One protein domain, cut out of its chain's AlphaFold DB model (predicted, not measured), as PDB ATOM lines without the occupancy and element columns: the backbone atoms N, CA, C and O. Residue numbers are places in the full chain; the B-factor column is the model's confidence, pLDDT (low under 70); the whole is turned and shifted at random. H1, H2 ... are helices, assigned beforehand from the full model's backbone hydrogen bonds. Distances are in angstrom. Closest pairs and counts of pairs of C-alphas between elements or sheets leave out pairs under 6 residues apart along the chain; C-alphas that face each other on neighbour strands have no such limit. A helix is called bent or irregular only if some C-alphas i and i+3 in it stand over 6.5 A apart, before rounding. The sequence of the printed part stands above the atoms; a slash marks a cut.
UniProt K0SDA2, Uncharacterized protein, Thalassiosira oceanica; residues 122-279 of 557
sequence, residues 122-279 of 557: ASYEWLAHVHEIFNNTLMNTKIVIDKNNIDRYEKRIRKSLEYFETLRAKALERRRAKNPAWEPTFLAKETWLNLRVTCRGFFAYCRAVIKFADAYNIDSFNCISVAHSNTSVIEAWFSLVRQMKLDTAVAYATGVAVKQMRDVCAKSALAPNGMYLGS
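AT A GLANCE: This is residues 122 to 279 of the 557 residues of an uncharacterized protein of Thalassiosira oceanica (UniProt K0SDA2). Picture two lobes: a long one in which the helices H1, H2 and H4 run side by side roughly lengthwise, and a smaller, looser one of three short helices, H5, H6 and H7, beside it. In the long lobe H2 packs on both H1 and H4, and short H3 folds back on the last residues of H2. The printed part has 158 residues with seven named helices, H1 to H7 in that order along the chain, and no named strand; its class is all helix. It is only just compact, close to loose, with a radius of gyration of the C-alphas of 17.8 A, and its outline is elongated, 58 by 35 by 27 A.

HOW THE PARTS SIT: Begin with H1, residues 122 to 138, which has a kink of 26 degrees near residue 131. A long link leads to H2, residues 150 to 176, the hub, which touches three other helices and has a kink of 31 degrees near residue 160. H1 and H2 form a helical hairpin and touch, H2 with residues 153 to 163 alone; look at His 129 and Ser 160, whose C-alphas are the closest, 5.3 A apart. Their tilt is a shallow 32 degrees, only just short of steep, and they run opposite ways. Next comes H3, residues 180 to 185, in a second helical hairpin with H2, at a shallow tilt of 18 degrees. H2 touches it with residues 171 to 175 alone, and the closest C-alphas, those of Arg 174 and Trp 182, are 5.4 A apart. H4, residues 189 to 215, touches H2 at a shallow tilt of 24 degrees, opposite ways; the closest C-alphas, those of Glu 154 and Phe 203, are 6.8 A apart. H1 and H4 are near each other, with 8 pairs of C-alphas within 10 A. In the link after H4, residues 224 to 225 pair antiparallel with residues 144 to 145. H5, residues 233 to 243, is near H4 and near H1. H6, residues 249 to 258, is close to H5 but not clearly touching it; the closest C-alphas, those of Val 241 and Gly 255, are 6.9 A apart. H7, residues 261 to 269, touches H5 at a steep tilt of 56 degrees, the same way, with the C-alphas of Leu 240 and Ala 269 closest at 5.1 A. H6 and H7 meet only through their link. In H4, H5 and H7 every O i to N i+4 pair is within hydrogen-bond range; in H1 it is 11 of 13, in H2 20 of 23, in H6 4 of 6, and in H3 0 of 2, beside 1 of 3 O i to N i+3 pairs.

IN THESE COORDINATES: Find C-alpha 122 at (15.029, 24.479, 20.231); from there H1 runs 22.7 A to C-alpha 138. H2 starts at C-alpha 150, at (11.338, 23.537, 49.446), and covers 37.6 A. H3 is irregular: C-alphas 180 and 183 are 7.3 A apart. H4 measures 37.7 A, H5 15.2 A and H6 15.1 A. H7 ends at C-alpha 269, at (37.638, 27.170, 39.830).

THE WHOLE: The two C-alphas farthest apart, those of Pro 180 and Asp 219, are 58.6 A apart. The printed part has no cut. The links from H1 to H2, with 11 residues, and from H4 to H5, with 17, are long; the other four are tight. Read the B-factor column for the pLDDT: its mean over the printed part is 72.0, and 61 residues are under 70, among them residues 229 to 279.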
ATOM      1  N   ALA A 122      14.639  25.590  19.357       68.44
ATOM      2  CA  ALA A 122      15.029  24.479  20.231       68.44
ATOM      3  C   ALA A 122      16.281  24.801  21.078       68.44
ATOM      4  O   ALA A 122      16.379  24.394  22.236       68.44
ATOM      5  N   SER A 123      17.218  25.581  20.529       68.31
ATOM      6  CA  SER A 123      18.397  26.071  21.255       68.31
ATOM      7  C   SER A 123      18.030  27.096  22.338       68.31
ATOM      8  O   SER A 123      18.574  27.042  23.443       68.31
ATOM      9  N   TYR A 124      17.083  28.000  22.067       68.88
ATOM     10  CA  TYR A 124      16.569  28.955  23.056       68.88
ATOM     11  C   TYR A 124      15.733  28.283  24.155       68.88
ATOM     12  O   TYR A 124      15.871  28.664  25.315       68.88
ATOM     13  N   GLU A 125      14.930  27.262  23.841       75.25
ATOM     14  CA  GLU A 125      14.225  26.440  24.839       75.25
ATOM     15  C   GLU A 125      15.209  25.735  25.783       75.25
ATOM     16  O   GLU A 125      15.066  25.807  27.008       75.25
ATOM     17  N   TRP A 126      16.251  25.108  25.226       78.75
ATOM     18  CA  TRP A 126      17.316  24.475  26.004       78.75
ATOM     19  C   TRP A 126      18.000  25.487  26.932       78.75
ATOM     20  O   TRP A 126      18.126  25.241  28.134       78.75
ATOM     21  N   LEU A 127      18.379  26.656  26.401       69.94
ATOM     22  CA  LEU A 127      18.996  27.736  27.177       69.94
ATOM     23  C   LEU A 127      18.063  28.261  28.274       69.94
ATOM     24  O   LEU A 127      18.526  28.496  29.389       69.94
ATOM     25  N   ALA A 128      16.764  28.405  28.000       76.00
ATOM     26  CA  ALA A 128      15.774  28.847  28.979       76.00
ATOM     27  C   ALA A 128      15.639  27.854  30.144       76.00
ATOM     28  O   ALA A 128      15.659  28.273  31.302       76.00
ATOM     29  N   HIS A 129      15.583  26.547  29.873       83.69
ATOM     30  CA  HIS A 129      15.517  25.529  30.927       83.69
ATOM     31  C   HIS A 129      16.825  25.393  31.722       83.69
ATOM     32  O   HIS A 129      16.778  25.237  32.944       83.69
ATOM     33  N   VAL A 130      17.996  25.520  31.082       75.25
ATOM     34  CA  VAL A 130      19.291  25.581  31.792       75.25
ATOM     35  C   VAL A 130      19.379  26.837  32.669       75.25
ATOM     36  O   VAL A 130      19.788  26.752  33.827       75.25
ATOM     37  N   HIS A 131      18.948  27.993  32.160       74.94
ATOM     38  CA  HIS A 131      18.908  29.250  32.910       74.94
ATOM     39  C   HIS A 131      17.930  29.180  34.097       74.94
ATOM     40  O   HIS A 131      18.249  29.669  35.180       74.94
ATOM     41  N   GLU A 132      16.765  28.551  33.931       83.38
ATOM     42  CA  GLU A 132      15.760  28.403  34.992       83.38
ATOM     43  C   GLU A 132      16.245  27.501  36.142       83.38
ATOM     44  O   GLU A 132      16.028  27.818  37.317       83.38
ATOM     45  N   ILE A 133      16.940  26.405  35.815       83.06
ATOM     46  CA  ILE A 133      17.547  25.503  36.803       83.06
ATOM     47  C   ILE A 133      18.717  26.196  37.510       83.06
ATOM     48  O   ILE A 133      18.687  26.359  38.729       83.06
ATOM     49  N   PHE A 134      19.741  26.623  36.766       78.94
ATOM     50  CA  PHE A 134      20.969  27.138  37.371       78.94
ATOM     51  C   PHE A 134      20.846  28.610  37.763       78.94
ATOM     52  O   PHE A 134      20.871  28.927  38.945       78.94
ATOM     53  N   ASN A 135      20.684  29.524  36.809       74.50
ATOM     54  CA  ASN A 135      20.830  30.963  37.072       74.50
ATOM     55  C   ASN A 135      19.706  31.538  37.944       74.50
ATOM     56  O   ASN A 135      19.979  32.349  38.825       74.50
ATOM     57  N   ASN A 136      18.459  31.119  37.717       80.44
ATOM     58  CA  ASN A 136      17.309  31.612  38.478       80.44
ATOM     59  C   ASN A 136      17.118  30.913  39.827       80.44
ATOM     60  O   ASN A 136      16.501  31.517  40.710       80.44
ATOM     61  N   THR A 137      17.593  29.668  39.974       83.75
ATOM     62  CA  THR A 137      17.306  28.835  41.152       83.75
ATOM     63  C   THR A 137      18.566  28.412  41.910       83.75
ATOM     64  O   THR A 137      18.778  28.926  43.000       83.75
ATOM     65  N   LEU A 138      19.407  27.519  41.375       80.44
ATOM     66  CA  LEU A 138      20.529  26.929  42.131       80.44
ATOM     67  C   LEU A 138      21.687  27.913  42.409       80.44
ATOM     68  O   LEU A 138      22.180  27.998  43.522       80.44
ATOM     69  N   MET A 139      22.070  28.740  41.436       72.62
ATOM     70  CA  MET A 139      23.163  29.718  41.574       72.62
ATOM     71  C   MET A 139      22.704  31.085  42.118       72.62
ATOM     72  O   MET A 139      23.501  32.021  42.209       72.62
ATOM     73  N   ASN A 140      21.419  31.241  42.438       77.38
ATOM     74  CA  ASN A 140      20.837  32.509  42.867       77.38
ATOM     75  C   ASN A 140      20.947  32.658  44.388       77.38
ATOM     76  O   ASN A 140      20.006  32.347  45.110       77.38
ATOM     77  N   THR A 141      22.079  33.166  44.878       77.38
ATOM     78  CA  THR A 141      22.414  33.261  46.318       77.38
ATOM     79  C   THR A 141      21.403  34.013  47.195       77.38
ATOM     80  O   THR A 141      21.474  33.914  48.417       77.38
ATOM     81  N   LYS A 142      20.442  34.735  46.601       79.88
ATOM     82  CA  LYS A 142      19.305  35.363  47.297       79.88
ATOM     83  C   LYS A 142      18.180  34.378  47.644       79.88
ATOM     84  O   LYS A 142      17.255  34.753  48.360       79.88
ATOM     85  N   ILE A 143      18.217  33.153  47.119       84.25
ATOM     86  CA  ILE A 143      17.281  32.084  47.459       84.25
ATOM     87  C   ILE A 143      17.830  31.294  48.640       84.25
ATOM     88  O   ILE A 143      18.957  30.797  48.637       84.25
ATOM     89  N   VAL A 144      16.965  31.131  49.633       90.44
ATOM     90  CA  VAL A 144      17.156  30.214  50.748       90.44
ATOM     91  C   VAL A 144      16.031  29.186  50.740       90.44
ATOM     92  O   VAL A 144      14.885  29.508  50.424       90.44
ATOM     93  N   ILE A 145      16.372  27.939  51.039       91.81
ATOM     94  CA  ILE A 145      15.469  26.795  51.074       91.81
ATOM     95  C   ILE A 145      15.084  26.514  52.524       91.81
ATOM     96  O   ILE A 145      15.951  26.345  53.380       91.81
ATOM     97  N   ASP A 146      13.784  26.462  52.789       94.00
ATOM     98  CA  ASP A 146      13.207  26.201  54.111       94.00
ATOM     99  C   ASP A 146      12.069  25.167  54.019       94.00
ATOM    100  O   ASP A 146      11.655  24.766  52.925       94.00
ATOM    101  N   LYS A 147      11.549  24.729  55.173       94.62
ATOM    102  CA  LYS A 147      10.501  23.696  55.251       94.62
ATOM    103  C   LYS A 147       9.156  24.089  54.629       94.62
ATOM    104  O   LYS A 147       8.387  23.209  54.261       94.62
ATOM    105  N   ASN A 148       8.896  25.382  54.450       95.75
ATOM    106  CA  ASN A 148       7.679  25.915  53.835       95.75
ATOM    107  C   ASN A 148       7.829  26.088  52.312       95.75
ATOM    108  O   ASN A 148       6.838  26.069  51.580       95.75
ATOM    109  N   ASN A 149       9.058  26.298  51.821       95.31
ATOM    110  CA  ASN A 149       9.322  26.697  50.437       95.31
ATOM    111  C   ASN A 149       9.969  25.603  49.558       95.31
ATOM    112  O   ASN A 149       9.897  25.692  48.327       95.31
ATOM    113  N   ILE A 150      10.551  24.558  50.156       95.38
ATOM    114  CA  ILE A 150      11.338  23.537  49.446       95.38
ATOM    115  C   ILE A 150      10.579  22.857  48.297       95.38
ATOM    116  O   ILE A 150      11.092  22.777  47.178       95.38
ATOM    117  N   ASP A 151       9.330  22.443  48.521       95.44
ATOM    118  CA  ASP A 151       8.521  21.763  47.502       95.44
ATOM    119  C   ASP A 151       8.131  22.693  46.341       95.44
ATOM    120  O   ASP A 151       7.982  22.243  45.202       95.44
ATOM    121  N   ARG A 152       8.030  24.007  46.588       95.19
ATOM    122  CA  ARG A 152       7.794  25.019  45.543       95.19
ATOM    123  C   ARG A 152       9.002  25.131  44.614       95.19
ATOM    124  O   ARG A 152       8.817  25.188  43.396       95.19
ATOM    125  N   TYR A 153      10.218  25.144  45.160       93.56
ATOM    126  CA  TYR A 153      11.443  25.187  44.357       93.56
ATOM    127  C   TYR A 153      11.731  23.857  43.656       93.56
ATOM    128  O   TYR A 153      12.066  23.874  42.469       93.56
ATOM    129  N   GLU A 154      11.508  22.710  44.307       93.81
ATOM    130  CA  GLU A 154      11.656  21.418  43.630       93.81
ATOM    131  C   GLU A 154      10.645  21.275  42.487       93.81
ATOM    132  O   GLU A 154      11.038  20.910  41.382       93.81
ATOM    133  N   LYS A 155       9.368  21.629  42.689       93.56
ATOM    134  CA  LYS A 155       8.349  21.592  41.622       93.56
ATOM    135  C   LYS A 155       8.716  22.497  40.438       93.56
ATOM    136  O   LYS A 155       8.472  22.124  39.291       93.56
ATOM    137  N   ARG A 156       9.339  23.655  40.695       90.25
ATOM    138  CA  ARG A 156       9.833  24.580  39.657       90.25
ATOM    139  C   ARG A 156      10.980  23.974  38.841       90.25
ATOM    140  O   ARG A 156      10.922  24.001  37.613       90.25
ATOM    141  N   ILE A 157      11.982  23.385  39.499       91.38
ATOM    142  CA  ILE A 157      13.092  22.702  38.811       91.38
ATOM    143  C   ILE A 157      12.607  21.439  38.087       91.38
ATOM    144  O   ILE A 157      12.999  21.211  36.942       91.38
ATOM    145  N   ARG A 158      11.705  20.655  38.691       92.44
ATOM    146  CA  ARG A 158      11.131  19.436  38.096       92.44
ATOM    147  C   ARG A 158      10.461  19.724  36.750       92.44
ATOM    148  O   ARG A 158      10.789  19.046  35.782       92.44
ATOM    149  N   LYS A 159       9.683  20.810  36.642       91.12
ATOM    150  CA  LYS A 159       9.093  21.256  35.366       91.12
ATOM    151  C   LYS A 159      10.132  21.544  34.267       91.12
ATOM    152  O   LYS A 159       9.848  21.357  33.090       91.12
ATOM    153  N   SER A 160      11.345  21.972  34.625       89.62
ATOM    154  CA  SER A 160      12.440  22.129  33.652       89.62
ATOM    155  C   SER A 160      13.201  20.829  33.375       89.62
ATOM    156  O   SER A 160      13.752  20.670  32.290       89.62
ATOM    157  N   LEU A 161      13.200  19.865  34.299       89.25
ATOM    158  CA  LEU A 161      13.727  18.517  34.054       89.25
ATOM    159  C   LEU A 161      12.802  17.681  33.153       89.25
ATOM    160  O   LEU A 161      13.309  16.891  32.360       89.25
ATOM    161  N   GLU A 162      11.484  17.896  33.201       91.81
ATOM    162  CA  GLU A 162      10.483  17.254  32.328       91.81
ATOM    163  C   GLU A 162      10.746  17.519  30.826       91.81
ATOM    164  O   GLU A 162      10.570  16.625  29.992       91.81
ATOM    165  N   TYR A 163      11.263  18.705  30.475       89.25
ATOM    166  CA  TYR A 163      11.746  19.022  29.122       89.25
ATOM    167  C   TYR A 163      12.910  18.109  28.709       89.25
ATOM    168  O   TYR A 163      12.862  17.450  27.667       89.25
ATOM    169  N   PHE A 164      13.942  18.014  29.555       86.25
ATOM    170  CA  PHE A 164      15.117  17.179  29.300       86.25
ATOM    171  C   PHE A 164      14.786  15.680  29.300       86.25
ATOM    172  O   PHE A 164      15.364  14.935  28.508       86.25
ATOM    173  N   GLU A 165      13.828  15.235  30.116       88.38
ATOM    174  CA  GLU A 165      13.308  13.865  30.105       88.38
ATOM    175  C   GLU A 165      12.570  13.554  28.796       88.38
ATOM    176  O   GLU A 165      12.851  12.538  28.156       88.38
ATOM    177  N   THR A 166      11.712  14.465  28.329       88.38
ATOM    178  CA  THR A 166      11.007  14.342  27.042       88.38
ATOM    179  C   THR A 166      11.984  14.303  25.864       88.38
ATOM    180  O   THR A 166      11.867  13.453  24.975       88.38
ATOM    181  N   LEU A 167      12.990  15.183  25.867       84.62
ATOM    182  CA  LEU A 167      14.070  15.206  24.879       84.62
ATOM    183  C   LEU A 167      14.863  13.887  24.897       84.62
ATOM    184  O   LEU A 167      15.122  13.290  23.848       84.62
ATOM    185  N   ARG A 168      15.190  13.383  26.092       85.25
ATOM    186  CA  ARG A 168      15.903  12.115  26.290       85.25
ATOM    187  C   ARG A 168      15.088  10.907  25.824       85.25
ATOM    188  O   ARG A 168      15.666  10.000  25.222       85.25
ATOM    189  N   ALA A 169      13.778  10.890  26.063       87.56
ATOM    190  CA  ALA A 169      12.875   9.837  25.607       87.56
ATOM    191  C   ALA A 169      12.826   9.776  24.072       87.56
ATOM    192  O   ALA A 169      13.114   8.724  23.497       87.56
ATOM    193  N   LYS A 170      12.595  10.918  23.408       85.00
ATOM    194  CA  LYS A 170      12.593  11.035  21.936       85.00
ATOM    195  C   LYS A 170      13.941  10.639  21.315       85.00
ATOM    196  O   LYS A 170      13.977   9.966  20.287       85.00
ATOM    197  N   ALA A 171      15.065  10.978  21.950       81.44
ATOM    198  CA  ALA A 171      16.390  10.551  21.489       81.44
ATOM    199  C   ALA A 171      16.605   9.024  21.615       81.44
ATOM    200  O   ALA A 171      17.193   8.400  20.729       81.44
ATOM    201  N   LEU A 172      16.103   8.393  22.686       84.94
ATOM    202  CA  LEU A 172      16.147   6.934  22.858       84.94
ATOM    203  C   LEU A 172      15.220   6.197  21.879       84.94
ATOM    204  O   LEU A 172      15.574   5.119  21.404       84.94
ATOM    205  N   GLU A 173      14.068   6.774  21.551       87.94
ATOM    206  CA  GLU A 173      13.150   6.276  20.523       87.94
ATOM    207  C   GLU A 173      13.792   6.311  19.127       87.94
ATOM    208  O   GLU A 173      13.896   5.269  18.477       87.94
ATOM    209  N   ARG A 174      14.344   7.461  18.713       84.62
ATOM    210  CA  ARG A 174      15.095   7.607  17.447       84.62
ATOM    211  C   ARG A 174      16.246   6.604  17.331       84.62
ATOM    212  O   ARG A 174      16.439   6.015  16.268       84.62
ATOM    213  N   ARG A 175      16.963   6.354  18.435       85.19
ATOM    214  CA  ARG A 175      18.022   5.335  18.505       85.19
ATOM    215  C   ARG A 175      17.482   3.911  18.323       85.19
ATOM    216  O   ARG A 175      18.102   3.125  17.612       85.19
ATOM    217  N   ARG A 176      16.343   3.560  18.938       90.44
ATOM    218  CA  ARG A 176      15.677   2.252  18.733       90.44
ATOM    219  C   ARG A 176      15.242   2.070  17.276       90.44
ATOM    220  O   ARG A 176      15.428   0.991  16.725       90.44
ATOM    221  N   ALA A 177      14.753   3.138  16.646       92.19
ATOM    222  CA  ALA A 177      14.386   3.183  15.231       92.19
ATOM    223  C   ALA A 177      15.587   3.216  14.257       92.19
ATOM    224  O   ALA A 177      15.382   3.299  13.050       92.19
ATOM    225  N   LYS A 178      16.835   3.163  14.755       91.00
ATOM    226  CA  LYS A 178      18.084   3.248  13.970       91.00
ATOM    227  C   LYS A 178      18.193   4.493  13.066       91.00
ATOM    228  O   LYS A 178      18.949   4.475  12.100       91.00
ATOM    229  N   ASN A 179      17.471   5.576  13.364       82.75
ATOM    230  CA  ASN A 179      17.536   6.808  12.573       82.75
ATOM    231  C   ASN A 179      18.949   7.420  12.694       82.75
ATOM    232  O   ASN A 179      19.333   7.751  13.815       82.75
ATOM    233  N   PRO A 180      19.721   7.604  11.603       77.06
ATOM    234  CA  PRO A 180      21.111   8.066  11.683       77.06
ATOM    235  C   PRO A 180      21.256   9.464  12.304       77.06
ATOM    236  O   PRO A 180      22.267   9.746  12.937       77.06
ATOM    237  N   ALA A 181      20.226  10.313  12.229       72.25
ATOM    238  CA  ALA A 181      20.204  11.634  12.859       72.25
ATOM    239  C   ALA A 181      19.851  11.602  14.367       72.25
ATOM    240  O   ALA A 181      19.477  12.627  14.939       72.25
ATOM    241  N   TRP A 182      19.949  10.448  15.044       71.50
ATOM    242  CA  TRP A 182      19.692  10.370  16.488       71.50
ATOM    243  C   TRP A 182      20.763  11.098  17.318       71.50
ATOM    244  O   TRP A 182      20.404  11.801  18.265       71.50
ATOM    245  N   GLU A 183      22.044  10.988  16.945       56.25
ATOM    246  CA  GLU A 183      23.185  11.508  17.723       56.25
ATOM    247  C   GLU A 183      23.250  13.044  17.817       56.25
ATOM    248  O   GLU A 183      23.421  13.540  18.929       56.25
ATOM    249  N   PRO A 184      23.014  13.838  16.748       57.28
ATOM    250  CA  PRO A 184      22.975  15.302  16.864       57.28
ATOM    251  C   PRO A 184      21.848  15.824  17.766       57.28
ATOM    252  O   PRO A 184      21.916  16.944  18.260       57.28
ATOM    253  N   THR A 185      20.808  15.015  18.006       59.88
ATOM    254  CA  THR A 185      19.654  15.376  18.854       59.88
ATOM    255  C   THR A 185      19.747  14.798  20.274       59.88
ATOM    256  O   THR A 185      18.755  14.734  21.003       59.88
ATOM    257  N   PHE A 186      20.936  14.336  20.671       67.44
ATOM    258  CA  PHE A 186      21.169  13.590  21.902       67.44
ATOM    259  C   PHE A 186      21.609  14.493  23.060       67.44
ATOM    260  O   PHE A 186      22.752  14.941  23.129       67.44
ATOM    261  N   LEU A 187      20.740  14.658  24.061       68.75
ATOM    262  CA  LEU A 187      21.198  15.071  25.387       68.75
ATOM    263  C   LEU A 187      22.143  13.994  25.943       68.75
ATOM    264  O   LEU A 187      21.717  12.844  26.089       68.75
ATOM    265  N   ALA A 188      23.374  14.388  26.299       72.00
ATOM    266  CA  ALA A 188      24.373  13.606  27.041       72.00
ATOM    267  C   ALA A 188      23.729  12.582  27.997       72.00
ATOM    268  O   ALA A 188      22.900  12.983  28.815       72.00
ATOM    269  N   LYS A 189      24.087  11.285  27.972       74.94
ATOM    270  CA  LYS A 189      23.633  10.363  29.040       74.94
ATOM    271  C   LYS A 189      24.176  10.858  30.384       74.94
ATOM    272  O   LYS A 189      23.462  10.868  31.380       74.94
ATOM    273  N   GLU A 190      25.417  11.311  30.351       73.62
ATOM    274  CA  GLU A 190      26.198  11.887  31.431       73.62
ATOM    275  C   GLU A 190      25.614  13.254  31.820       73.62
ATOM    276  O   GLU A 190      25.310  13.469  32.985       73.62
ATOM    277  N   THR A 191      25.318  14.133  30.854       69.38
ATOM    278  CA  THR A 191      24.647  15.425  31.108       69.38
ATOM    279  C   THR A 191      23.268  15.256  31.751       69.38
ATOM    280  O   THR A 191      22.962  15.948  32.717       69.38
ATOM    281  N   TRP A 192      22.445  14.318  31.267       79.06
ATOM    282  CA  TRP A 192      21.138  14.002  31.855       79.06
ATOM    283  C   TRP A 192      21.268  13.429  33.268       79.06
ATOM    284  O   TRP A 192      20.532  13.835  34.168       79.06
ATOM    285  N   LEU A 193      22.223  12.515  33.481       72.75
ATOM    286  CA  LEU A 193      22.502  11.969  34.805       72.75
ATOM    287  C   LEU A 193      22.909  13.090  35.768       72.75
ATOM    288  O   LEU A 193      22.320  13.185  36.840       72.75
ATOM    289  N   ASN A 194      23.837  13.958  35.364       72.75
ATOM    290  CA  ASN A 194      24.337  15.062  36.177       72.75
ATOM    291  C   ASN A 194      23.223  16.066  36.504       72.75
ATOM    292  O   ASN A 194      23.011  16.349  37.676       72.75
ATOM    293  N   LEU A 195      22.441  16.524  35.514       74.31
ATOM    294  CA  LEU A 195      21.281  17.402  35.740       74.31
ATOM    295  C   LEU A 195      20.326  16.816  36.788       74.31
ATOM    296  O   LEU A 195      19.976  17.480  37.765       74.31
ATOM    297  N   ARG A 196      19.931  15.549  36.610       81.56
ATOM    298  CA  ARG A 196      18.971  14.877  37.491       81.56
ATOM    299  C   ARG A 196      19.542  14.609  38.887       81.56
ATOM    300  O   ARG A 196      18.809  14.745  39.864       81.56
ATOM    301  N   VAL A 197      20.816  14.219  38.991       71.75
ATOM    302  CA  VAL A 197      21.492  13.925  40.267       71.75
ATOM    303  C   VAL A 197      21.783  15.206  41.044       71.75
ATOM    304  O   VAL A 197      21.444  15.250  42.219       71.75
ATOM    305  N   THR A 198      22.304  16.265  40.418       73.31
ATOM    306  CA  THR A 198      22.542  17.560  41.084       73.31
ATOM    307  C   THR A 198      21.239  18.139  41.632       73.31
ATOM    308  O   THR A 198      21.146  18.415  42.826       73.31
ATOM    309  N   CYS A 199      20.193  18.234  40.802       82.94
ATOM    310  CA  CYS A 199      18.909  18.793  41.230       82.94
ATOM    311  C   CYS A 199      18.257  17.964  42.348       82.94
ATOM    312  O   CYS A 199      17.876  18.508  43.383       82.94
ATOM    313  N   ARG A 200      18.132  16.639  42.170       82.31
ATOM    314  CA  ARG A 200      17.493  15.770  43.173       82.31
ATOM    315  C   ARG A 200      18.334  15.648  44.445       82.31
ATOM    316  O   ARG A 200      17.770  15.627  45.535       82.31
ATOM    317  N   GLY A 201      19.654  15.564  44.306       78.50
ATOM    318  CA  GLY A 201      20.605  15.467  45.411       78.50
ATOM    319  C   GLY A 201      20.557  16.698  46.307       78.50
ATOM    320  O   GLY A 201      20.446  16.545  47.520       78.50
ATOM    321  N   PHE A 202      20.517  17.901  45.725       83.50
ATOM    322  CA  PHE A 202      20.372  19.143  46.484       83.50
ATOM    323  C   PHE A 202      19.070  19.188  47.303       83.50
ATOM    324  O   PHE A 202      19.118  19.429  48.508       83.50
ATOM    325  N   PHE A 203      17.907  18.878  46.714       87.81
ATOM    326  CA  PHE A 203      16.644  18.861  47.474       87.81
ATOM    327  C   PHE A 203      16.540  17.699  48.478       87.81
ATOM    328  O   PHE A 203      15.850  17.825  49.492       87.81
ATOM    329  N   ALA A 204      17.227  16.577  48.242       82.56
ATOM    330  CA  ALA A 204      17.338  15.489  49.216       82.56
ATOM    331  C   ALA A 204      18.219  15.888  50.415       82.56
ATOM    332  O   ALA A 204      17.807  15.696  51.557       82.56
ATOM    333  N   TYR A 205      19.374  16.513  50.158       85.75
ATOM    334  CA  TYR A 205      20.231  17.133  51.172       85.75
ATOM    335  C   TYR A 205      19.455  18.169  51.994       85.75
ATOM    336  O   TYR A 205      19.462  18.101  53.221       85.75
ATOM    337  N   CYS A 206      18.699  19.056  51.337       86.44
ATOM    338  CA  CYS A 206      17.916  20.068  52.042       86.44
ATOM    339  C   CYS A 206      16.876  19.445  52.984       86.44
ATOM    340  O   CYS A 206      16.799  19.842  54.144       86.44
ATOM    341  N   ARG A 207      16.126  18.420  52.544       92.44
ATOM    342  CA  ARG A 207      15.196  17.696  53.436       92.44
ATOM    343  C   ARG A 207      15.906  16.962  54.574       92.44
ATOM    344  O   ARG A 207      15.351  16.898  55.665       92.44
ATOM    345  N   ALA A 208      17.103  16.420  54.347       84.81
ATOM    346  CA  ALA A 208      17.874  15.749  55.392       84.81
ATOM    347  C   ALA A 208      18.338  16.729  56.484       84.81
ATOM    348  O   ALA A 208      18.172  16.436  57.665       84.81
ATOM    349  N   VAL A 209      18.847  17.904  56.099       84.62
ATOM    350  CA  VAL A 209      19.281  18.956  57.035       84.62
ATOM    351  C   VAL A 209      18.092  19.577  57.777       84.62
ATOM    352  O   VAL A 209      18.158  19.710  58.994       84.62
ATOM    353  N   ILE A 210      16.983  19.874  57.085       90.50
ATOM    354  CA  ILE A 210      15.737  20.344  57.719       90.50
ATOM    355  C   ILE A 210      15.253  19.323  58.762       90.50
ATOM    356  O   ILE A 210      15.074  19.674  59.924       90.50
ATOM    357  N   LYS A 211      15.133  18.041  58.381       92.75
ATOM    358  CA  LYS A 211      14.707  16.974  59.298       92.75
ATOM    359  C   LYS A 211      15.663  16.805  60.484       92.75
ATOM    360  O   LYS A 211      15.205  16.476  61.572       92.75
ATOM    361  N   PHE A 212      16.968  16.991  60.288       90.12
ATOM    362  CA  PHE A 212      17.945  16.956  61.376       90.12
ATOM    363  C   PHE A 212      17.718  18.113  62.359       90.12
ATOM    364  O   PHE A 212      17.629  17.873  63.558       90.12
ATOM    365  N   ALA A 213      17.544  19.341  61.866       90.81
ATOM    366  CA  ALA A 213      17.262  20.496  62.712       90.81
ATOM    367  C   ALA A 213      15.939  20.363  63.488       90.81
ATOM    368  O   ALA A 213      15.929  20.592  64.697       90.81
ATOM    369  N   ASP A 214      14.860  19.924  62.825       90.56
ATOM    370  CA  ASP A 214      13.569  19.641  63.474       90.56
ATOM    371  C   ASP A 214      13.699  18.515  64.532       90.56
ATOM    372  O   ASP A 214      13.065  18.579  65.578       90.56
ATOM    373  N   ALA A 215      14.529  17.485  64.299       93.94
ATOM    374  CA  ALA A 215      14.685  16.346  65.217       93.94
ATOM    375  C   ALA A 215      15.532  16.636  66.471       93.94
ATOM    376  O   ALA A 215      15.416  15.908  67.455       93.94
ATOM    377  N   TYR A 216      16.377  17.670  66.435       94.56
ATOM    378  CA  TYR A 216      17.228  18.091  67.556       94.56
ATOM    379  C   TYR A 216      16.806  19.447  68.160       94.56
ATOM    380  O   TYR A 216      17.539  19.985  68.985       94.56
ATOM    381  N   ASN A 217      15.641  19.993  67.774       93.00
ATOM    382  CA  ASN A 217      15.139  21.314  68.190       93.00
ATOM    383  C   ASN A 217      16.187  22.437  68.024       93.00
ATOM    384  O   ASN A 217      16.458  23.209  68.942       93.00
ATOM    385  N   ILE A 218      16.826  22.502  66.852       89.88
ATOM    386  CA  ILE A 218      17.877  23.492  66.576       89.88
ATOM    387  C   ILE A 218      17.225  24.825  66.179       89.88
ATOM    388  O   ILE A 218      17.151  25.159  64.998       89.88
ATOM    389  N   ASP A 219      16.776  25.602  67.167       83.62
ATOM    390  CA  ASP A 219      16.076  26.889  66.975       83.62
ATOM    391  C   ASP A 219      16.874  27.931  66.161       83.62
ATOM    392  O   ASP A 219      16.308  28.850  65.570       83.62
ATOM    393  N   SER A 220      18.202  27.793  66.089       84.06
ATOM    394  CA  SER A 220      19.072  28.647  65.267       84.06
ATOM    395  C   SER A 220      19.058  28.293  63.770       84.06
ATOM    396  O   SER A 220      19.518  29.087  62.940       84.06
ATOM    397  N   PHE A 221      18.518  27.132  63.382       87.12
ATOM    398  CA  PHE A 221      18.418  26.717  61.986       87.12
ATOM    399  C   PHE A 221      17.231  27.397  61.292       87.12
ATOM    400  O   PHE A 221      16.073  27.022  61.450       87.12
ATOM    401  N   ASN A 222      17.544  28.394  60.469       83.25
ATOM    402  CA  ASN A 222      16.537  29.177  59.759       83.25
ATOM    403  C   ASN A 222      16.235  28.620  58.357       83.25
ATOM    404  O   ASN A 222      15.078  28.514  57.956       83.25
ATOM    405  N   CYS A 223      17.279  28.312  57.581       91.56
ATOM    406  CA  CYS A 223      17.182  27.928  56.171       91.56
ATOM    407  C   CYS A 223      18.536  27.432  55.622       91.56
ATOM    408  O   CYS A 223      19.556  27.471  56.310       91.56
ATOM    409  N   ILE A 224      18.549  26.992  54.361       85.94
ATOM    410  CA  ILE A 224      19.730  26.502  53.633       85.94
ATOM    411  C   ILE A 224      19.938  27.376  52.399       85.94
ATOM    412  O   ILE A 224      19.038  27.482  51.567       85.94
ATOM    413  N   SER A 225      21.107  27.993  52.228       86.69
ATOM    414  CA  SER A 225      21.375  28.751  50.998       86.69
ATOM    415  C   SER A 225      21.476  27.812  49.795       86.69
ATOM    416  O   SER A 225      22.111  26.757  49.873       86.69
ATOM    417  N   VAL A 226      20.942  28.224  48.642       78.69
ATOM    418  CA  VAL A 226      21.198  27.500  47.384       78.69
ATOM    419  C   VAL A 226      22.680  27.479  47.006       78.69
ATOM    420  O   VAL A 226      23.090  26.578  46.294       78.69
ATOM    421  N   ALA A 227      23.525  28.335  47.599       73.69
ATOM    422  CA  ALA A 227      24.985  28.233  47.494       73.69
ATOM    423  C   ALA A 227      25.570  26.889  47.999       73.69
ATOM    424  O   ALA A 227      26.750  26.613  47.788       73.69
ATOM    425  N   HIS A 228      24.767  26.032  48.641       71.12
ATOM    426  CA  HIS A 228      25.139  24.660  48.994       71.12
ATOM    427  C   HIS A 228      24.945  23.673  47.812       71.12
ATOM    428  O   HIS A 228      25.433  22.544  47.879       71.12
ATOM    429  N   SER A 229      24.279  24.059  46.708       65.19
ATOM    430  CA  SER A 229      24.193  23.240  45.481       65.19
ATOM    431  C   SER A 229      25.509  23.184  44.712       65.19
ATOM    432  O   SER A 229      25.739  22.195  44.020       65.19
ATOM    433  N   ASN A 230      26.386  24.181  44.913       55.81
ATOM    434  CA  ASN A 230      27.677  24.446  44.253       55.81
ATOM    435  C   ASN A 230      28.688  23.271  44.202       55.81
ATOM    436  O   ASN A 230      29.796  23.436  43.698       55.81
ATOM    437  N   THR A 231      28.338  22.099  44.731       49.59
ATOM    438  CA  THR A 231      29.116  20.851  44.703       49.59
ATOM    439  C   THR A 231      29.226  20.220  43.306       49.59
ATOM    440  O   THR A 231      29.996  19.277  43.125       49.59
ATOM    441  N   SER A 232      28.485  20.693  42.293       51.97
ATOM    442  CA  SER A 232      28.566  20.106  40.952       51.97
ATOM    443  C   SER A 232      29.764  20.616  40.133       51.97
ATOM    444  O   SER A 232      30.024  21.813  40.013       51.97
ATOM    445  N   VAL A 233      30.451  19.690  39.450       47.97
ATOM    446  CA  VAL A 233      31.534  19.995  38.485       47.97
ATOM    447  C   VAL A 233      31.064  20.939  37.362       47.97
ATOM    448  O   VAL A 233      31.867  21.659  36.771       47.97
ATOM    449  N   ILE A 234      29.755  20.960  37.087       47.53
ATOM    450  CA  ILE A 234      29.110  21.830  36.097       47.53
ATOM    451  C   ILE A 234      28.975  23.272  36.621       47.53
ATOM    452  O   ILE A 234      29.230  24.208  35.866       47.53
ATOM    453  N   GLU A 235      28.653  23.489  37.899       52.41
ATOM    454  CA  GLU A 235      28.635  24.832  38.508       52.41
ATOM    455  C   GLU A 235      30.045  25.381  38.740       52.41
ATOM    456  O   GLU A 235      30.273  26.569  38.500       52.41
ATOM    457  N   ALA A 236      31.015  24.533  39.105       55.56
ATOM    458  CA  ALA A 236      32.430  24.913  39.120       55.56
ATOM    459  C   ALA A 236      32.889  25.392  37.729       55.56
ATOM    460  O   ALA A 236      33.529  26.438  37.604       55.56
ATOM    461  N   TRP A 237      32.473  24.690  36.668       54.78
ATOM    462  CA  TRP A 237      32.732  25.094  35.285       54.78
ATOM    463  C   TRP A 237      32.046  26.415  34.909       54.78
ATOM    464  O   TRP A 237      32.701  27.316  34.389       54.78
ATOM    465  N   PHE A 238      30.749  26.579  35.189       52.59
ATOM    466  CA  PHE A 238      30.041  27.828  34.879       52.59
ATOM    467  C   PHE A 238      30.608  29.032  35.645       52.59
ATOM    468  O   PHE A 238      30.695  30.125  35.083       52.59
ATOM    469  N   SER A 239      31.034  28.840  36.894       56.31
ATOM    470  CA  SER A 239      31.646  29.892  37.716       56.31
ATOM    471  C   SER A 239      32.999  30.329  37.151       56.31
ATOM    472  O   SER A 239      33.233  31.521  36.961       56.31
ATOM    473  N   LEU A 240      33.845  29.367  36.772       55.66
ATOM    474  CA  LEU A 240      35.112  29.591  36.068       55.66
ATOM    475  C   LEU A 240      34.915  30.318  34.727       55.66
ATOM    476  O   LEU A 240      35.652  31.247  34.402       55.66
ATOM    477  N   VAL A 241      33.911  29.928  33.941       52.22
ATOM    478  CA  VAL A 241      33.612  30.562  32.646       52.22
ATOM    479  C   VAL A 241      33.165  32.021  32.809       52.22
ATOM    480  O   VAL A 241      33.613  32.870  32.035       52.22
ATOM    481  N   ARG A 242      32.387  32.344  33.852       58.88
ATOM    482  CA  ARG A 242      32.052  33.736  34.224       58.88
ATOM    483  C   ARG A 242      33.262  34.519  34.724       58.88
ATOM    484  O   ARG A 242      33.447  35.664  34.324       58.88
ATOM    485  N   GLN A 243      34.120  33.905  35.541       57.78
ATOM    486  CA  GLN A 243      35.372  34.516  36.011       57.78
ATOM    487  C   GLN A 243      36.281  34.917  34.834       57.78
ATOM    488  O   GLN A 243      36.911  35.971  34.867       57.78
ATOM    489  N   MET A 244      36.293  34.117  33.762       58.94
ATOM    490  CA  MET A 244      36.996  34.414  32.507       58.94
ATOM    491  C   MET A 244      36.235  35.364  31.558       58.94
ATOM    492  O   MET A 244      36.762  35.684  30.496       58.94
ATOM    493  N   LYS A 245      35.014  35.809  31.901       65.88
ATOM    494  CA  LYS A 245      34.103  36.599  31.043       65.88
ATOM    495  C   LYS A 245      33.777  35.928  29.694       65.88
ATOM    496  O   LYS A 245      33.583  36.599  28.681       65.88
ATOM    497  N   LEU A 246      33.731  34.592  29.674       60.31
ATOM    498  CA  LEU A 246      33.417  33.776  28.492       60.31
ATOM    499  C   LEU A 246      31.980  33.216  28.526       60.31
ATOM    500  O   LEU A 246      31.683  32.220  27.877       60.31
ATOM    501  N   ASP A 247      31.081  33.831  29.291       55.34
ATOM    502  CA  ASP A 247      29.701  33.386  29.519       55.34
ATOM    503  C   ASP A 247      28.682  33.890  28.474       55.34
ATOM    504  O   ASP A 247      27.501  33.549  28.542       55.34
ATOM    505  N   THR A 248      29.128  34.632  27.455       50.34
ATOM    506  CA  THR A 248      28.301  34.958  26.278       50.34
ATOM    507  C   THR A 248      28.153  33.744  25.353       50.34
ATOM    508  O   THR A 248      29.056  32.915  25.255       50.34
ATOM    509  N   ALA A 249      27.048  33.645  24.606       40.03
ATOM    510  CA  ALA A 249      26.776  32.491  23.736       40.03
ATOM    511  C   ALA A 249      27.881  32.213  22.689       40.03
ATOM    512  O   ALA A 249      28.125  31.058  22.343       40.03
ATOM    513  N   VAL A 250      28.576  33.257  22.222       41.50
ATOM    514  CA  VAL A 250      29.695  33.150  21.266       41.50
ATOM    515  C   VAL A 250      30.997  32.739  21.966       41.50
ATOM    516  O   VAL A 250      31.751  31.919  21.443       41.50
ATOM    517  N   ALA A 251      31.267  33.274  23.161       41.91
ATOM    518  CA  ALA A 251      32.490  32.981  23.907       41.91
ATOM    519  C   ALA A 251      32.448  31.618  24.622       41.91
ATOM    520  O   ALA A 251      33.487  30.966  24.748       41.91
ATOM    521  N   TYR A 252      31.263  31.154  25.030       44.50
ATOM    522  CA  TYR A 252      31.075  29.924  25.802       44.50
ATOM    523  C   TYR A 252      31.590  28.687  25.060       44.50
ATOM    524  O   TYR A 252      32.348  27.892  25.616       44.50
ATOM    525  N   ALA A 253      31.236  28.553  23.777       44.72
ATOM    526  CA  ALA A 253      31.701  27.452  22.935       44.72
ATOM    527  C   ALA A 253      33.235  27.433  22.812       44.72
ATOM    528  O   ALA A 253      33.850  26.372  22.900       44.72
ATOM    529  N   THR A 254      33.861  28.606  22.685       48.41
ATOM    530  CA  THR A 254      35.324  28.764  22.645       48.41
ATOM    531  C   THR A 254      35.966  28.407  23.987       48.41
ATOM    532  O   THR A 254      36.945  27.664  24.019       48.41
ATOM    533  N   GLY A 255      35.388  28.854  25.109       49.91
ATOM    534  CA  GLY A 255      35.849  28.506  26.456       49.91
ATOM    535  C   GLY A 255      35.807  26.999  26.738       49.91
ATOM    536  O   GLY A 255      36.746  26.468  27.327       49.91
ATOM    537  N   VAL A 256      34.765  26.306  26.266       45.38
ATOM    538  CA  VAL A 256      34.630  24.837  26.346       45.38
ATOM    539  C   VAL A 256      35.591  24.115  25.396       45.38
ATOM    540  O   VAL A 256      36.174  23.104  25.777       45.38
ATOM    541  N   ALA A 257      35.790  24.615  24.175       44.97
ATOM    542  CA  ALA A 257      36.650  23.963  23.184       44.97
ATOM    543  C   ALA A 257      38.151  24.032  23.529       44.97
ATOM    544  O   ALA A 257      38.899  23.120  23.187       44.97
ATOM    545  N   VAL A 258      38.595  25.101  24.200       45.81
ATOM    546  CA  VAL A 258      40.018  25.355  24.502       45.81
ATOM    547  C   VAL A 258      40.490  24.678  25.800       45.81
ATOM    548  O   VAL A 258      41.694  24.528  26.008       45.81
ATOM    549  N   LYS A 259      39.584  24.255  26.693       53.97
ATOM    550  CA  LYS A 259      39.934  23.779  28.045       53.97
ATOM    551  C   LYS A 259      39.215  22.483  28.416       53.97
ATOM    552  O   LYS A 259      37.990  22.435  28.453       53.97
ATOM    553  N   GLN A 260      39.973  21.448  28.795       52.53
ATOM    554  CA  GLN A 260      39.376  20.244  29.378       52.53
ATOM    555  C   GLN A 260      38.739  20.569  30.734       52.53
ATOM    556  O   GLN A 260      39.416  20.969  31.681       52.53
ATOM    557  N   MET A 261      37.426  20.337  30.827       45.06
ATOM    558  CA  MET A 261      36.586  20.603  32.003       45.06
ATOM    559  C   MET A 261      37.195  20.073  33.315       45.06
ATOM    560  O   MET A 261      37.105  20.719  34.353       45.06
ATOM    561  N   ARG A 262      37.845  18.901  33.258       45.84
ATOM    562  CA  ARG A 262      38.395  18.199  34.424       45.84
ATOM    563  C   ARG A 262      39.562  18.943  35.074       45.84
ATOM    564  O   ARG A 262      39.548  19.141  36.285       45.84
ATOM    565  N   ASP A 263      40.539  19.371  34.279       48.84
ATOM    566  CA  ASP A 263      41.785  19.943  34.802       48.84
ATOM    567  C   ASP A 263      41.586  21.361  35.341       48.84
ATOM    568  O   ASP A 263      42.200  21.740  36.338       48.84
ATOM    569  N   VAL A 264      40.710  22.150  34.706       50.50
ATOM    570  CA  VAL A 264      40.553  23.576  35.035       50.50
ATOM    571  C   VAL A 264      39.493  23.818  36.118       50.50
ATOM    572  O   VAL A 264      39.666  24.727  36.931       50.50
ATOM    573  N   CYS A 265      38.455  22.974  36.232       46.31
ATOM    574  CA  CYS A 265      37.594  22.994  37.422       46.31
ATOM    575  C   CYS A 265      38.401  22.673  38.687       46.31
ATOM    576  O   CYS A 265      38.312  23.414  39.663       46.31
ATOM    577  N   ALA A 266      39.233  21.626  38.646       49.28
ATOM    578  CA  ALA A 266      40.059  21.234  39.784       49.28
ATOM    579  C   ALA A 266      41.102  22.306  40.150       49.28
ATOM    580  O   ALA A 266      41.174  22.727  41.301       49.28
ATOM    581  N   LYS A 267      41.887  22.792  39.175       51.25
ATOM    582  CA  LYS A 267      43.034  23.679  39.450       51.25
ATOM    583  C   LYS A 267      42.716  25.172  39.556       51.25
ATOM    584  O   LYS A 267      43.529  25.899  40.113       51.25
ATOM    585  N   SER A 268      41.606  25.659  38.994       48.78
ATOM    586  CA  SER A 268      41.361  27.112  38.880       48.78
ATOM    587  C   SER A 268      40.027  27.576  39.457       48.78
ATOM    588  O   SER A 268      39.975  28.658  40.030       48.78
ATOM    589  N   ALA A 269      38.961  26.780  39.332       46.59
ATOM    590  CA  ALA A 269      37.638  27.170  39.830       46.59
ATOM    591  C   ALA A 269      37.504  27.025  41.354       46.59
ATOM    592  O   ALA A 269      36.759  27.769  41.989       46.59
ATOM    593  N   LEU A 270      38.195  26.033  41.924       49.16
ATOM    594  CA  LEU A 270      37.988  25.592  43.304       49.16
ATOM    595  C   LEU A 270      39.164  25.913  44.238       49.16
ATOM    596  O   LEU A 270      38.936  26.137  45.420       49.16
ATOM    597  N   ALA A 271      40.384  26.063  43.713       46.38
ATOM    598  CA  ALA A 271      41.552  26.505  44.482       46.38
ATOM    599  C   ALA A 271      41.374  27.828  45.280       46.38
ATOM    600  O   ALA A 271      41.934  27.911  46.371       46.38
ATOM    601  N   PRO A 272      40.613  28.850  44.818       42.19
ATOM    602  CA  PRO A 272      40.353  30.058  45.611       42.19
ATOM    603  C   PRO A 272      39.076  29.981  46.476       42.19
ATOM    604  O   PRO A 272      38.712  30.970  47.110       42.19
ATOM    605  N   ASN A 273      38.348  28.858  46.482       42.88
ATOM    606  CA  ASN A 273      37.056  28.737  47.158       42.88
ATOM    607  C   ASN A 273      37.212  28.093  48.543       42.88
ATOM    608  O   ASN A 273      37.045  26.885  48.690       42.88
ATOM    609  N   GLY A 274      37.483  28.912  49.563       41.16
ATOM    610  CA  GLY A 274      37.793  28.474  50.934       41.16
ATOM    611  C   GLY A 274      36.722  27.662  51.683       41.16
ATOM    612  O   GLY A 274      36.976  27.265  52.815       41.16
ATOM    613  N   MET A 275      35.555  27.378  51.088       36.28
ATOM    614  CA  MET A 275      34.645  26.335  51.598       36.28
ATOM    615  C   MET A 275      35.136  24.908  51.302       36.28
ATOM    616  O   MET A 275      34.606  23.962  51.880       36.28
ATOM    617  N   TYR A 276      36.120  24.748  50.413       35.41
ATOM    618  CA  TYR A 276      36.742  23.470  50.086       35.41
ATOM    619  C   TYR A 276      38.256  23.559  50.275       35.41
ATOM    620  O   TYR A 276      38.915  24.453  49.742       35.41
ATOM    621  N   LEU A 277      38.831  22.597  50.994       41.47
ATOM    622  CA  LEU A 277      40.278  22.404  51.019       41.47
ATOM    623  C   LEU A 277      40.748  21.876  49.657       41.47
ATOM    624  O   LEU A 277      40.059  21.081  49.017       41.47
ATOM    625  N   GLY A 278      41.965  22.235  49.236       39.72
ATOM    626  CA  GLY A 278      42.552  21.724  47.986       39.72
ATOM    627  C   GLY A 278      42.666  20.190  47.927       39.72
ATOM    628  O   GLY A 278      42.693  19.618  46.842       39.72
ATOM    629  N   SER A 279      42.662  19.518  49.082       41.47
ATOM    630  CA  SER A 279      42.593  18.058  49.221       41.47
ATOM    631  C   SER A 279      41.216  17.460  48.895       41.47
ATOM    632  O   SER A 279      41.145  16.332  48.415       41.47
TER     633      SER A 279